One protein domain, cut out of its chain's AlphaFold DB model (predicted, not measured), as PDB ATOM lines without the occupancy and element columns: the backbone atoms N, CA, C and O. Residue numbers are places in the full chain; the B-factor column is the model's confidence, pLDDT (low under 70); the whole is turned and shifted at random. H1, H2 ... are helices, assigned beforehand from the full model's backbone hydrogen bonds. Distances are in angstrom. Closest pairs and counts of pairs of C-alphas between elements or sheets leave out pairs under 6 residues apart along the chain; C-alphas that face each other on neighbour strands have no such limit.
ATOM      1  N   ALA A   5     -29.222 -23.330   9.391       47.56
ATOM      2  CA  ALA A   5     -28.846 -22.684  10.648       47.56
ATOM      3  C   ALA A   5     -29.908 -22.875  11.747       47.56
ATOM      4  O   ALA A   5     -29.557 -22.984  12.914       47.56
ATOM      5  N   SER A   6     -31.186 -22.984  11.375       57.12
ATOM      6  CA  SER A   6     -32.305 -22.974  12.327       57.12
ATOM      7  C   SER A   6     -32.544 -24.321  13.035       57.12
ATOM      8  O   SER A   6     -32.952 -24.377  14.193       57.12
ATOM      9  N   GLN A   7     -32.223 -25.439  12.374       51.75
ATOM     10  CA  GLN A   7     -32.490 -26.789  12.899       51.75
ATOM     11  C   GLN A   7     -31.543 -27.214  14.032       51.75
ATOM     12  O   GLN A   7     -31.940 -27.989  14.902       51.75
ATOM     13  N   PHE A   8     -30.297 -26.728  14.021       58.69
ATOM     14  CA  PHE A   8     -29.339 -26.941  15.115       58.69
ATOM     15  C   PHE A   8     -29.547 -25.947  16.263       58.69
ATOM     16  O   PHE A   8     -29.193 -26.239  17.405       58.69
ATOM     17  N   ASP A   9     -30.142 -24.791  15.972       83.19
ATOM     18  CA  ASP A   9     -30.341 -23.723  16.945       83.19
ATOM     19  C   ASP A   9     -31.482 -24.043  17.923       83.19
ATOM     20  O   ASP A   9     -31.346 -23.806  19.119       83.19
ATOM     21  N   LEU A  10     -32.577 -24.664  17.463       91.12
ATOM     22  CA  LEU A  10     -33.732 -24.942  18.328       91.12
ATOM     23  C   LEU A  10     -33.400 -25.884  19.497       91.12
ATOM     24  O   LEU A  10     -33.690 -25.567  20.653       91.12
ATOM     25  N   LEU A  11     -32.777 -27.036  19.218       91.69
ATOM     26  CA  LEU A  11     -32.401 -27.994  20.265       91.69
ATOM     27  C   LEU A  11     -31.356 -27.392  21.219       91.69
ATOM     28  O   LEU A  11     -31.427 -27.610  22.428       91.69
ATOM     29  N   GLY A  12     -30.411 -26.612  20.687       91.56
ATOM     30  CA  GLY A  12     -29.409 -25.903  21.485       91.56
ATOM     31  C   GLY A  12     -30.028 -24.869  22.426       91.56
ATOM     32  O   GLY A  12     -29.723 -24.866  23.620       91.56
ATOM     33  N   GLN A  13     -30.939 -24.034  21.920       92.38
ATOM     34  CA  GLN A  13     -31.674 -23.048  22.716       92.38
ATOM     35  C   GLN A  13     -32.511 -23.715  23.807       92.38
ATOM     36  O   GLN A  13     -32.445 -23.304  24.963       92.38
ATOM     37  N   LEU A  14     -33.235 -24.785  23.472       92.69
ATOM     38  CA  LEU A  14     -34.054 -25.514  24.438       92.69
ATOM     39  C   LEU A  14     -33.204 -26.134  25.557       92.69
ATOM     40  O   LEU A  14     -33.529 -25.988  26.733       92.69
ATOM     41  N   ARG A  15     -32.075 -26.766  25.212       92.94
ATOM     42  CA  ARG A  15     -31.128 -27.303  26.202       92.94
ATOM     43  C   ARG A  15     -30.531 -26.205  27.079       92.94
ATOM     44  O   ARG A  15     -30.411 -26.403  28.281       92.94
ATOM     45  N   SER A  16     -30.211 -25.047  26.505       91.31
ATOM     46  CA  SER A  16     -29.718 -23.892  27.263       91.31
ATOM     47  C   SER A  16     -30.744 -23.395  28.286       91.31
ATOM     48  O   SER A  16     -30.388 -23.178  29.442       91.31
ATOM     49  N   LEU A  17     -32.022 -23.283  27.901       91.44
ATOM     50  CA  LEU A  17     -33.101 -22.916  28.826       91.44
ATOM     51  C   LEU A  17     -33.234 -23.929  29.971       91.44
ATOM     52  O   LEU A  17     -33.387 -23.545  31.128       91.44
ATOM     53  N   ILE A  18     -33.149 -25.225  29.663       91.75
ATOM     54  CA  ILE A  18     -33.231 -26.293  30.669       91.75
ATOM     55  C   ILE A  18     -32.046 -26.236  31.640       91.75
ATOM     56  O   ILE A  18     -32.247 -26.373  32.845       91.75
ATOM     57  N   VAL A  19     -30.829 -26.019  31.136       91.19
ATOM     58  CA  VAL A  19     -29.632 -25.866  31.976       91.19
ATOM     59  C   VAL A  19     -29.784 -24.666  32.908       91.19
ATOM     60  O   VAL A  19     -29.628 -24.833  34.111       91.19
ATOM     61  N   GLN A  20     -30.187 -23.503  32.388       87.31
ATOM     62  CA  GLN A  20     -30.412 -22.300  33.201       87.31
ATOM     63  C   GLN A  20     -31.437 -22.540  34.318       87.31
ATOM     64  O   GLN A  20     -31.213 -22.165  35.467       87.31
ATOM     65  N   ARG A  21     -32.542 -23.228  34.010       89.62
ATOM     66  CA  ARG A  21     -33.560 -23.593  35.003       89.62
ATOM     67  C   ARG A  21     -33.009 -24.536  36.078       89.62
ATOM     68  O   ARG A  21     -33.340 -24.376  37.251       89.62
ATOM     69  N   ASN A  22     -32.199 -25.521  35.697       87.94
ATOM     70  CA  ASN A  22     -31.596 -26.450  36.653       87.94
ATOM     71  C   ASN A  22     -30.583 -25.736  37.560       87.94
ATOM     72  O   ASN A  22     -30.618 -25.940  38.768       87.94
ATOM     73  N   GLU A  23     -29.755 -24.847  37.008       85.69
ATOM     74  CA  GLU A  23     -28.820 -24.022  37.783       85.69
ATOM     75  C   GLU A  23     -29.556 -23.109  38.778       85.69
ATOM     76  O   GLU A  23     -29.161 -23.014  39.941       85.69
ATOM     77  N   ALA A  24     -30.668 -22.492  38.362       83.06
ATOM     78  CA  ALA A  24     -31.507 -21.687  39.250       83.06
ATOM     79  C   ALA A  24     -32.124 -22.526  40.387       83.06
ATOM     80  O   ALA A  24     -32.139 -22.100  41.544       83.06
ATOM     81  N   ALA A  25     -32.588 -23.743  40.081       83.38
ATOM     82  CA  ALA A  25     -33.129 -24.662  41.081       83.38
ATOM     83  C   ALA A  25     -32.059 -25.125  42.086       83.38
ATOM     84  O   ALA A  25     -32.310 -25.133  43.292       83.38
ATOM     85  N   GLU A  26     -30.856 -25.456  41.613       83.31
ATOM     86  CA  GLU A  26     -29.726 -25.836  42.468       83.31
ATOM     87  C   GLU A  26     -29.287 -24.682  43.380       83.31
ATOM     88  O   GLU A  26     -29.059 -24.888  44.574       83.31
ATOM     89  N   ALA A  27     -29.230 -23.452  42.860       80.25
ATOM     90  CA  ALA A  27     -28.920 -22.268  43.660       80.25
ATOM     91  C   ALA A  27     -29.956 -22.039  44.776       80.25
ATOM     92  O   ALA A  27     -29.594 -21.724  45.915       80.25
ATOM     93  N   PHE A  28     -31.239 -22.257  44.480       74.69
ATOM     94  CA  PHE A  28     -32.308 -22.179  45.474       74.69
ATOM     95  C   PHE A  28     -32.212 -23.289  46.536       74.69
ATOM     96  O   PHE A  28     -32.479 -23.055  47.718       74.69
ATOM     97  N   ASP A  29     -31.798 -24.498  46.154       78.56
ATOM     98  CA  ASP A  29     -31.555 -25.590  47.100       78.56
ATOM     99  C   ASP A  29     -30.393 -25.286  48.058       78.56
ATOM    100  O   ASP A  29     -30.516 -25.547  49.259       78.56
ATOM    101  N   VAL A  30     -29.312 -24.666  47.571       73.44
ATOM    102  CA  VAL A  30     -28.197 -24.187  48.412       73.44
ATOM    103  C   VAL A  30     -28.665 -23.112  49.397       73.44
ATOM    104  O   VAL A  30     -28.350 -23.199  50.584       73.44
ATOM    105  N   PHE A  31     -29.472 -22.145  48.947       70.44
ATOM    106  CA  PHE A  31     -30.040 -21.110  49.819       70.44
ATOM    107  C   PHE A  31     -30.857 -21.708  50.977       70.44
ATOM    108  O   PHE A  31     -30.678 -21.322  52.133       70.44
ATOM    109  N   LYS A  32     -31.703 -22.710  50.699       70.44
ATOM    110  CA  LYS A  32     -32.469 -23.410  51.745       70.44
ATOM    111  C   LYS A  32     -31.569 -24.120  52.756       70.44
ATOM    112  O   LYS A  32     -31.901 -24.150  53.938       70.44
ATOM    113  N   GLN A  33     -30.455 -24.710  52.318       66.00
ATOM    114  CA  GLN A  33     -29.511 -25.364  53.231       66.00
ATOM    115  C   GLN A  33     -28.797 -24.360  54.143       66.00
ATOM    116  O   GLN A  33     -28.651 -24.632  55.334       66.00
ATOM    117  N   ASP A  34     -28.403 -23.201  53.611       60.69
ATOM    118  CA  ASP A  34     -27.735 -22.148  54.384       60.69
ATOM    119  C   ASP A  34     -28.680 -21.530  55.431       60.69
ATOM    120  O   ASP A  34     -28.324 -21.400  56.603       60.69
ATOM    121  N   ALA A  35     -29.943 -21.293  55.057       60.28
ATOM    122  CA  ALA A  35     -30.978 -20.797  55.967       60.28
ATOM    123  C   ALA A  35     -31.273 -21.745  57.149       60.28
ATOM    124  O   ALA A  35     -31.652 -21.293  58.228       60.28
ATOM    125  N   VAL A  36     -31.086 -23.061  56.981       60.34
ATOM    126  CA  VAL A  36     -31.268 -24.055  58.059       60.34
ATOM    127  C   VAL A  36     -30.068 -24.097  59.018       60.34
ATOM    128  O   VAL A  36     -30.225 -24.474  60.181       60.34
ATOM    129  N   LEU A  37     -28.872 -23.721  58.554       60.47
ATOM    130  CA  LEU A  37     -27.632 -23.731  59.341       60.47
ATOM    131  C   LEU A  37     -27.328 -22.381  60.012       60.47
ATOM    132  O   LEU A  37     -26.474 -22.328  60.903       60.47
ATOM    133  N   ASP A  51     -41.212 -15.869  52.188       70.56
ATOM    134  CA  ASP A  51     -42.308 -15.573  51.257       70.56
ATOM    135  C   ASP A  51     -41.804 -14.901  49.968       70.56
ATOM    136  O   ASP A  51     -42.176 -15.300  48.872       70.56
ATOM    137  N   GLU A  52     -40.876 -13.948  50.083       74.12
ATOM    138  CA  GLU A  52     -40.288 -13.246  48.935       74.12
ATOM    139  C   GLU A  52     -39.408 -14.190  48.097       74.12
ATOM    140  O   GLU A  52     -39.430 -14.153  46.870       74.12
ATOM    141  N   ALA A  53     -38.705 -15.122  48.749       73.62
ATOM    142  CA  ALA A  53     -37.962 -16.177  48.061       73.62
ATOM    143  C   ALA A  53     -38.884 -17.168  47.318       73.62
ATOM    144  O   ALA A  53     -38.525 -17.658  46.246       73.62
ATOM    145  N   ALA A  54     -40.060 -17.474  47.876       78.69
ATOM    146  CA  ALA A  54     -41.047 -18.336  47.230       78.69
ATOM    147  C   ALA A  54     -41.693 -17.657  46.012       78.69
ATOM    148  O   ALA A  54     -41.856 -18.308  44.978       78.69
ATOM    149  N   ASP A  55     -42.003 -16.362  46.112       82.38
ATOM    150  CA  ASP A  55     -42.554 -15.569  45.010       82.38
ATOM    151  C   ASP A  55     -41.569 -15.479  43.835       82.38
ATOM    152  O   ASP A  55     -41.943 -15.748  42.693       82.38
ATOM    153  N   VAL A  56     -40.287 -15.207  44.112       81.62
ATOM    154  CA  VAL A  56     -39.231 -15.187  43.083       81.62
ATOM    155  C   VAL A  56     -39.083 -16.557  42.415       81.62
ATOM    156  O   VAL A  56     -39.010 -16.648  41.193       81.62
ATOM    157  N   ALA A  57     -39.096 -17.647  43.188       80.31
ATOM    158  CA  ALA A  57     -39.014 -18.991  42.619       80.31
ATOM    159  C   ALA A  57     -40.212 -19.321  41.707       80.31
ATOM    160  O   ALA A  57     -40.046 -19.997  40.691       80.31
ATOM    161  N   ALA A  58     -41.414 -18.847  42.050       85.00
ATOM    162  CA  ALA A  58     -42.591 -19.003  41.202       85.00
ATOM    163  C   ALA A  58     -42.461 -18.203  39.892       85.00
ATOM    164  O   ALA A  58     -42.734 -18.746  38.820       85.00
ATOM    165  N   GLU A  59     -41.980 -16.960  39.965       85.94
ATOM    166  CA  GLU A  59     -41.758 -16.099  38.795       85.94
ATOM    167  C   GLU A  59     -40.719 -16.686  37.823       85.94
ATOM    168  O   GLU A  59     -40.924 -16.672  36.606       85.94
ATOM    169  N   GLU A  60     -39.639 -17.275  38.339       84.81
ATOM    170  CA  GLU A  60     -38.619 -17.957  37.531       84.81
ATOM    171  C   GLU A  60     -39.191 -19.180  36.792       84.81
ATOM    172  O   GLU A  60     -38.912 -19.399  35.609       84.81
ATOM    173  N   VAL A  61     -40.052 -19.967  37.451       86.69
ATOM    174  CA  VAL A  61     -40.730 -21.115  36.819       86.69
ATOM    175  C   VAL A  61     -41.678 -20.658  35.712       86.69
ATOM    176  O   VAL A  61     -41.669 -21.243  34.622       86.69
ATOM    177  N   ASP A  62     -42.473 -19.618  35.965       90.06
ATOM    178  CA  ASP A  62     -43.392 -19.057  34.972       90.06
ATOM    179  C   ASP A  62     -42.632 -18.460  33.779       90.06
ATOM    180  O   ASP A  62     -43.016 -18.675  32.625       90.06
ATOM    181  N   THR A  63     -41.505 -17.795  34.035       89.50
ATOM    182  CA  THR A  63     -40.621 -17.246  32.999       89.50
ATOM    183  C   THR A  63     -40.021 -18.351  32.134       89.50
ATOM    184  O   THR A  63     -40.142 -18.302  30.907       89.50
ATOM    185  N   PHE A  64     -39.443 -19.389  32.747       89.75
ATOM    186  CA  PHE A  64     -38.903 -20.548  32.029       89.75
ATOM    187  C   PHE A  64     -39.970 -21.215  31.153       89.75
ATOM    188  O   PHE A  64     -39.719 -21.571  29.994       89.75
ATOM    189  N   ARG A  65     -41.184 -21.367  31.694       90.31
ATOM    190  CA  ARG A  65     -42.309 -21.941  30.964       90.31
ATOM    191  C   ARG A  65     -42.686 -21.080  29.762       90.31
ATOM    192  O   ARG A  65     -42.792 -21.614  28.659       90.31
ATOM    193  N   ALA A  66     -42.852 -19.774  29.951       92.62
ATOM    194  CA  ALA A  66     -43.213 -18.849  28.880       92.62
ATOM    195  C   ALA A  66     -42.154 -18.807  27.767       92.62
ATOM    196  O   ALA A  66     -42.500 -18.803  26.587       92.62
ATOM    197  N   GLN A  67     -40.867 -18.826  28.126       92.38
ATOM    198  CA  GLN A  67     -39.764 -18.869  27.163       92.38
ATOM    199  C   GLN A  67     -39.751 -20.175  26.370       92.38
ATOM    200  O   GLN A  67     -39.628 -20.147  25.147       92.38
ATOM    201  N   THR A  68     -39.929 -21.311  27.048       92.69
ATOM    202  CA  THR A  68     -39.961 -22.630  26.404       92.69
ATOM    203  C   THR A  68     -41.165 -22.764  25.470       92.69
ATOM    204  O   THR A  68     -41.010 -23.161  24.315       92.69
ATOM    205  N   GLU A  69     -42.362 -22.392  25.932       92.06
ATOM    206  CA  GLU A  69     -43.579 -22.402  25.115       92.06
ATOM    207  C   GLU A  69     -43.459 -21.440  23.926       92.06
ATOM    208  O   GLU A  69     -43.807 -21.813  22.808       92.06
ATOM    209  N   GLY A  70     -42.921 -20.235  24.132       92.19
ATOM    210  CA  GLY A  70     -42.702 -19.251  23.071       92.19
ATOM    211  C   GLY A  70     -41.710 -19.728  22.011       92.19
ATOM    212  O   GLY A  70     -41.992 -19.621  20.816       92.19
ATOM    213  N   LEU A  71     -40.585 -20.309  22.439       93.75
ATOM    214  CA  LEU A  71     -39.581 -20.893  21.552       93.75
ATOM    215  C   LEU A  71     -40.209 -21.984  20.675       93.75
ATOM    216  O   LEU A  71     -40.149 -21.900  19.448       93.75
ATOM    217  N   LEU A  72     -40.883 -22.956  21.297       94.12
ATOM    218  CA  LEU A  72     -41.517 -24.070  20.593       94.12
ATOM    219  C   LEU A  72     -42.655 -23.606  19.678       94.12
ATOM    220  O   LEU A  72     -42.729 -24.047  18.535       94.12
ATOM    221  N   ALA A  73     -43.507 -22.683  20.134       91.44
ATOM    222  CA  ALA A  73     -44.603 -22.127  19.342       91.44
ATOM    223  C   ALA A  73     -44.111 -21.354  18.109       91.44
ATOM    224  O   ALA A  73     -44.769 -21.379  17.069       91.44
ATOM    225  N   SER A  74     -42.962 -20.681  18.215       91.12
ATOM    226  CA  SER A  74     -42.357 -19.938  17.104       91.12
ATOM    227  C   SER A  74     -41.654 -20.829  16.077       91.12
ATOM    228  O   SER A  74     -41.503 -20.419  14.926       91.12
ATOM    229  N   ALA A  75     -41.259 -22.042  16.475       92.94
ATOM    230  CA  ALA A  75     -40.605 -22.993  15.594       92.94
ATOM    231  C   ALA A  75     -41.570 -23.543  14.536       92.94
ATOM    232  O   ALA A  75     -42.752 -23.812  14.789       92.94
ATOM    233  N   THR A  76     -41.039 -23.749  13.340       92.38
ATOM    234  CA  THR A  76     -41.709 -24.444  12.246       92.38
ATOM    235  C   THR A  76     -41.783 -25.947  12.511       92.38
ATOM    236  O   THR A  76     -40.993 -26.518  13.263       92.38
ATOM    237  N   ASP A  77     -42.727 -26.612  11.851       93.44
ATOM    238  CA  ASP A  77     -42.922 -28.058  11.991       93.44
ATOM    239  C   ASP A  77     -41.675 -28.854  11.555       93.44
ATOM    240  O   ASP A  77     -41.313 -29.841  12.198       93.44
ATOM    241  N   ASP A  78     -40.967 -28.389  10.517       91.44
ATOM    242  CA  ASP A  78     -39.715 -28.996  10.051       91.44
ATOM    243  C   ASP A  78     -38.582 -28.852  11.078       91.44
ATOM    244  O   ASP A  78     -37.806 -29.789  11.277       91.44
ATOM    245  N   GLU A  79     -38.487 -27.704  11.756       92.44
ATOM    246  CA  GLU A  79     -37.510 -27.489  12.831       92.44
ATOM    247  C   GLU A  79     -37.802 -28.380  14.036       92.44
ATOM    248  O   GLU A  79     -36.877 -28.988  14.572       92.44
ATOM    249  N   LEU A  80     -39.073 -28.524  14.425       93.00
ATOM    250  CA  LEU A  80     -39.484 -29.397  15.526       93.00
ATOM    251  C   LEU A  80     -39.173 -30.869  15.232       93.00
ATOM    252  O   LEU A  80     -38.600 -31.559  16.077       93.00
ATOM    253  N   LEU A  81     -39.499 -31.351  14.029       92.19
ATOM    254  CA  LEU A  81     -39.200 -32.724  13.613       92.19
ATOM    255  C   LEU A  81     -37.688 -32.969  13.521       92.19
ATOM    256  O   LEU A  81     -37.201 -34.008  13.969       92.19
ATOM    257  N   ALA A  82     -36.930 -32.021  12.963       91.50
ATOM    258  CA  ALA A  82     -35.477 -32.129  12.871       91.50
ATOM    259  C   ALA A  82     -34.810 -32.114  14.254       91.50
ATOM    260  O   ALA A  82     -33.919 -32.925  14.506       91.50
ATOM    261  N   ALA A  83     -35.242 -31.226  15.153       91.75
ATOM    262  CA  ALA A  83     -34.748 -31.164  16.524       91.75
ATOM    263  C   ALA A  83     -35.088 -32.447  17.295       91.75
ATOM    264  O   ALA A  83     -34.218 -32.998  17.964       91.75
ATOM    265  N   ASN A  84     -36.305 -32.984  17.146       91.44
ATOM    266  CA  ASN A  84     -36.702 -34.223  17.814       91.44
ATOM    267  C   ASN A  84     -35.854 -35.420  17.358       91.44
ATOM    268  O   ASN A  84     -35.372 -36.177  18.196       91.44
ATOM    269  N   ARG A  85     -35.577 -35.552  16.054       90.69
ATOM    270  CA  ARG A  85     -34.690 -36.612  15.533       90.69
ATOM    271  C   ARG A  85     -33.264 -36.514  16.071       90.69
ATOM    272  O   ARG A  85     -32.641 -37.542  16.312       90.69
ATOM    273  N   GLN A  86     -32.756 -35.298  16.283       89.88
ATOM    274  CA  GLN A  86     -31.426 -35.070  16.864       89.88
ATOM    275  C   GLN A  86     -31.324 -35.506  18.331       89.88
ATOM    276  O   GLN A  86     -30.219 -35.707  18.821       89.88
ATOM    277  N   THR A  87     -32.451 -35.672  19.027       89.69
ATOM    278  CA  THR A  87     -32.458 -36.238  20.387       89.69
ATOM    279  C   THR A  87     -32.295 -37.756  20.405       89.69
ATOM    280  O   THR A  87     -32.212 -38.343  21.476       89.69
ATOM    281  N   GLU A  88     -32.312 -38.410  19.238       86.56
ATOM    282  CA  GLU A  88     -32.177 -39.865  19.081       86.56
ATOM    283  C   GLU A  88     -33.196 -40.697  19.883       86.56
ATOM    284  O   GLU A  88     -33.019 -41.898  20.081       86.56
ATOM    285  N   GLY A  89     -34.292 -40.087  20.340       79.62
ATOM    286  CA  GLY A  89     -35.254 -40.788  21.184       79.62
ATOM    287  C   GLY A  89     -34.798 -40.950  22.638       79.62
ATOM    288  O   GLY A  89     -35.378 -41.769  23.351       79.62
ATOM    289  N   GLU A  90     -33.807 -40.176  23.099       84.75
ATOM    290  CA  GLU A  90     -33.291 -40.255  24.467       84.75
ATOM    291  C   GLU A  90     -34.427 -40.089  25.494       84.75
ATOM    292  O   GLU A  90     -35.317 -39.237  25.367       84.75
ATOM    293  N   VAL A  91     -34.452 -40.990  26.477       80.56
ATOM    294  CA  VAL A  91     -35.452 -41.023  27.550       80.56
ATOM    295  C   VAL A  91     -34.863 -40.305  28.756       80.56
ATOM    296  O   VAL A  91     -33.766 -40.650  29.190       80.56
ATOM    297  N   GLY A  92     -35.592 -39.331  29.303       83.81
ATOM    298  CA  GLY A  92     -35.103 -38.467  30.379       83.81
ATOM    299  C   GLY A  92     -34.368 -37.210  29.902       83.81
ATOM    300  O   GLY A  92     -34.053 -36.360  30.733       83.81
ATOM    301  N   ASP A  93     -34.141 -37.039  28.591       89.69
ATOM    302  CA  ASP A  93     -33.774 -35.730  28.039       89.69
ATOM    303  C   ASP A  93     -35.026 -34.839  28.027       89.69
ATOM    304  O   ASP A  93     -35.945 -35.017  27.222       89.69
ATOM    305  N   LEU A  94     -35.050 -33.863  28.934       91.06
ATOM    306  CA  LEU A  94     -36.137 -32.891  29.067       91.06
ATOM    307  C   LEU A  94     -36.387 -32.109  27.767       91.06
ATOM    308  O   LEU A  94     -37.527 -31.741  27.485       91.06
ATOM    309  N   ALA A  95     -35.351 -31.878  26.952       92.25
ATOM    310  CA  ALA A  95     -35.506 -31.226  25.658       92.25
ATOM    311  C   ALA A  95     -36.258 -32.139  24.680       92.25
ATOM    312  O   ALA A  95     -37.158 -31.687  23.972       92.25
ATOM    313  N   ALA A  96     -35.936 -33.434  24.679       92.88
ATOM    314  CA  ALA A  96     -36.620 -34.427  23.857       92.88
ATOM    315  C   ALA A  96     -38.092 -34.581  24.252       92.88
ATOM    316  O   ALA A  96     -38.966 -34.660  23.391       92.88
ATOM    317  N   GLU A  97     -38.390 -34.592  25.549       93.81
ATOM    318  CA  GLU A  97     -39.766 -34.670  26.045       93.81
ATOM    319  C   GLU A  97     -40.588 -33.436  25.654       93.81
ATOM    320  O   GLU A  97     -41.683 -33.584  25.107       93.81
ATOM    321  N   ALA A  98     -40.033 -32.233  25.826       93.12
ATOM    322  CA  ALA A  98     -40.697 -30.991  25.437       93.12
ATOM    323  C   ALA A  98     -40.983 -30.925  23.923       93.12
ATOM    324  O   ALA A  98     -42.074 -30.519  23.513       93.12
ATOM    325  N   LEU A  99     -40.045 -31.387  23.086       93.62
ATOM    326  CA  LEU A  99     -40.242 -31.490  21.636       93.62
ATOM    327  C   LEU A  99     -41.352 -32.488  21.277       93.62
ATOM    328  O   LEU A  99     -42.230 -32.163  20.478       93.62
ATOM    329  N   ARG A 100     -41.369 -33.679  21.890       93.25
ATOM    330  CA  ARG A 100     -42.424 -34.688  21.659       93.25
ATOM    331  C   ARG A 100     -43.802 -34.185  22.065       93.25
ATOM    332  O   ARG A 100     -44.786 -34.485  21.385       93.25
ATOM    333  N   ASP A 101     -43.885 -33.445  23.161       93.31
ATOM    334  CA  ASP A 101     -45.142 -32.869  23.625       93.31
ATOM    335  C   ASP A 101     -45.662 -31.800  22.661       93.31
ATOM    336  O   ASP A 101     -46.859 -31.793  22.354       93.31
ATOM    337  N   GLU A 102     -44.784 -30.958  22.108       94.81
ATOM    338  CA  GLU A 102     -45.167 -29.987  21.079       94.81
ATOM    339  C   GLU A 102     -45.592 -30.663  19.770       94.81
ATOM    340  O   GLU A 102     -46.644 -30.333  19.214       94.81
ATOM    341  N   LEU A 103     -44.847 -31.670  19.306       94.12
ATOM    342  CA  LEU A 103     -45.227 -32.461  18.132       94.12
ATOM    343  C   LEU A 103     -46.608 -33.107  18.326       94.12
ATOM    344  O   LEU A 103     -47.472 -33.019  17.449       94.12
ATOM    345  N   ARG A 104     -46.868 -33.678  19.513       92.88
ATOM    346  CA  ARG A 104     -48.178 -34.245  19.867       92.88
ATOM    347  C   ARG A 104     -49.272 -33.179  19.870       92.88
ATOM    348  O   ARG A 104     -50.344 -33.431  19.322       92.88
ATOM    349  N   ARG A 105     -49.014 -31.997  20.442       94.00
ATOM    350  CA  ARG A 105     -49.954 -30.860  20.456       94.00
ATOM    351  C   ARG A 105     -50.346 -30.444  19.036       94.00
ATOM    352  O   ARG A 105     -51.519 -30.167  18.789       94.00
ATOM    353  N   ARG A 106     -49.394 -30.456  18.100       93.88
ATOM    354  CA  ARG A 106     -49.617 -30.110  16.685       93.88
ATOM    355  C   ARG A 106     -50.154 -31.253  15.823       93.88
ATOM    356  O   ARG A 106     -50.433 -31.041  14.648       93.88
ATOM    357  N   ASN A 107     -50.343 -32.448  16.383       92.62
ATOM    358  CA  ASN A 107     -50.655 -33.672  15.632       92.62
ATOM    359  C   ASN A 107     -49.618 -34.008  14.542       92.62
ATOM    360  O   ASN A 107     -49.947 -34.648  13.540       92.62
TER     361      ASN A 107
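What this domain is: This is residues 5 to 37 and 51 to 107 of the 110 residues of an uncharacterized protein of Sphingomonas sp. (UniProt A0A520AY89). Two long helices, H1 and H2, run side by side in opposite directions, and a hairpin of two short helices, H3 and H4, packs on H1 near one end. The printed part has 90 residues with four named helices, H1 to H4 in chain order, and no named strand: all helix. The whole is loose, with a radius of gyration of the C-alphas of 15.5 A, spanning 50 by 24 by 22 A.

Where its parts are: H1, residues 5 to 37, runs 48.7 A from C-alpha 5 at (-28.846, -22.684, 10.648). H2 is residues 51 to 74, 34.4 A; H3 is residues 77 to 86; H4, residues 94 to 105, ends at C-alpha 105 at (-49.954, -30.860, 20.456).

How they stand to each other: H1, the hub, touches H2 at a shallow tilt of 9 degrees, closest C-alphas Arg 21 and Phe 64, 6.8 A. Residues 6 to 11 alone of H1 touch H3, closest C-alphas Gln 7 and Glu 79, 5.1 A. Residues 11 to 18 alone touch H4, closest C-alphas Arg 15 and Ala 95, 5.9 A. Every O i to N i+4 pair is within hydrogen-bond range in H2, H3 and H4; in H1, 26 of 29.

The domain as a whole: Residues 38 to 50 are not printed; C-alphas 37 and 51 are 18.6 A apart across this cut. Residues 5 to 8 and 33 to 37 have pLDDT under 70.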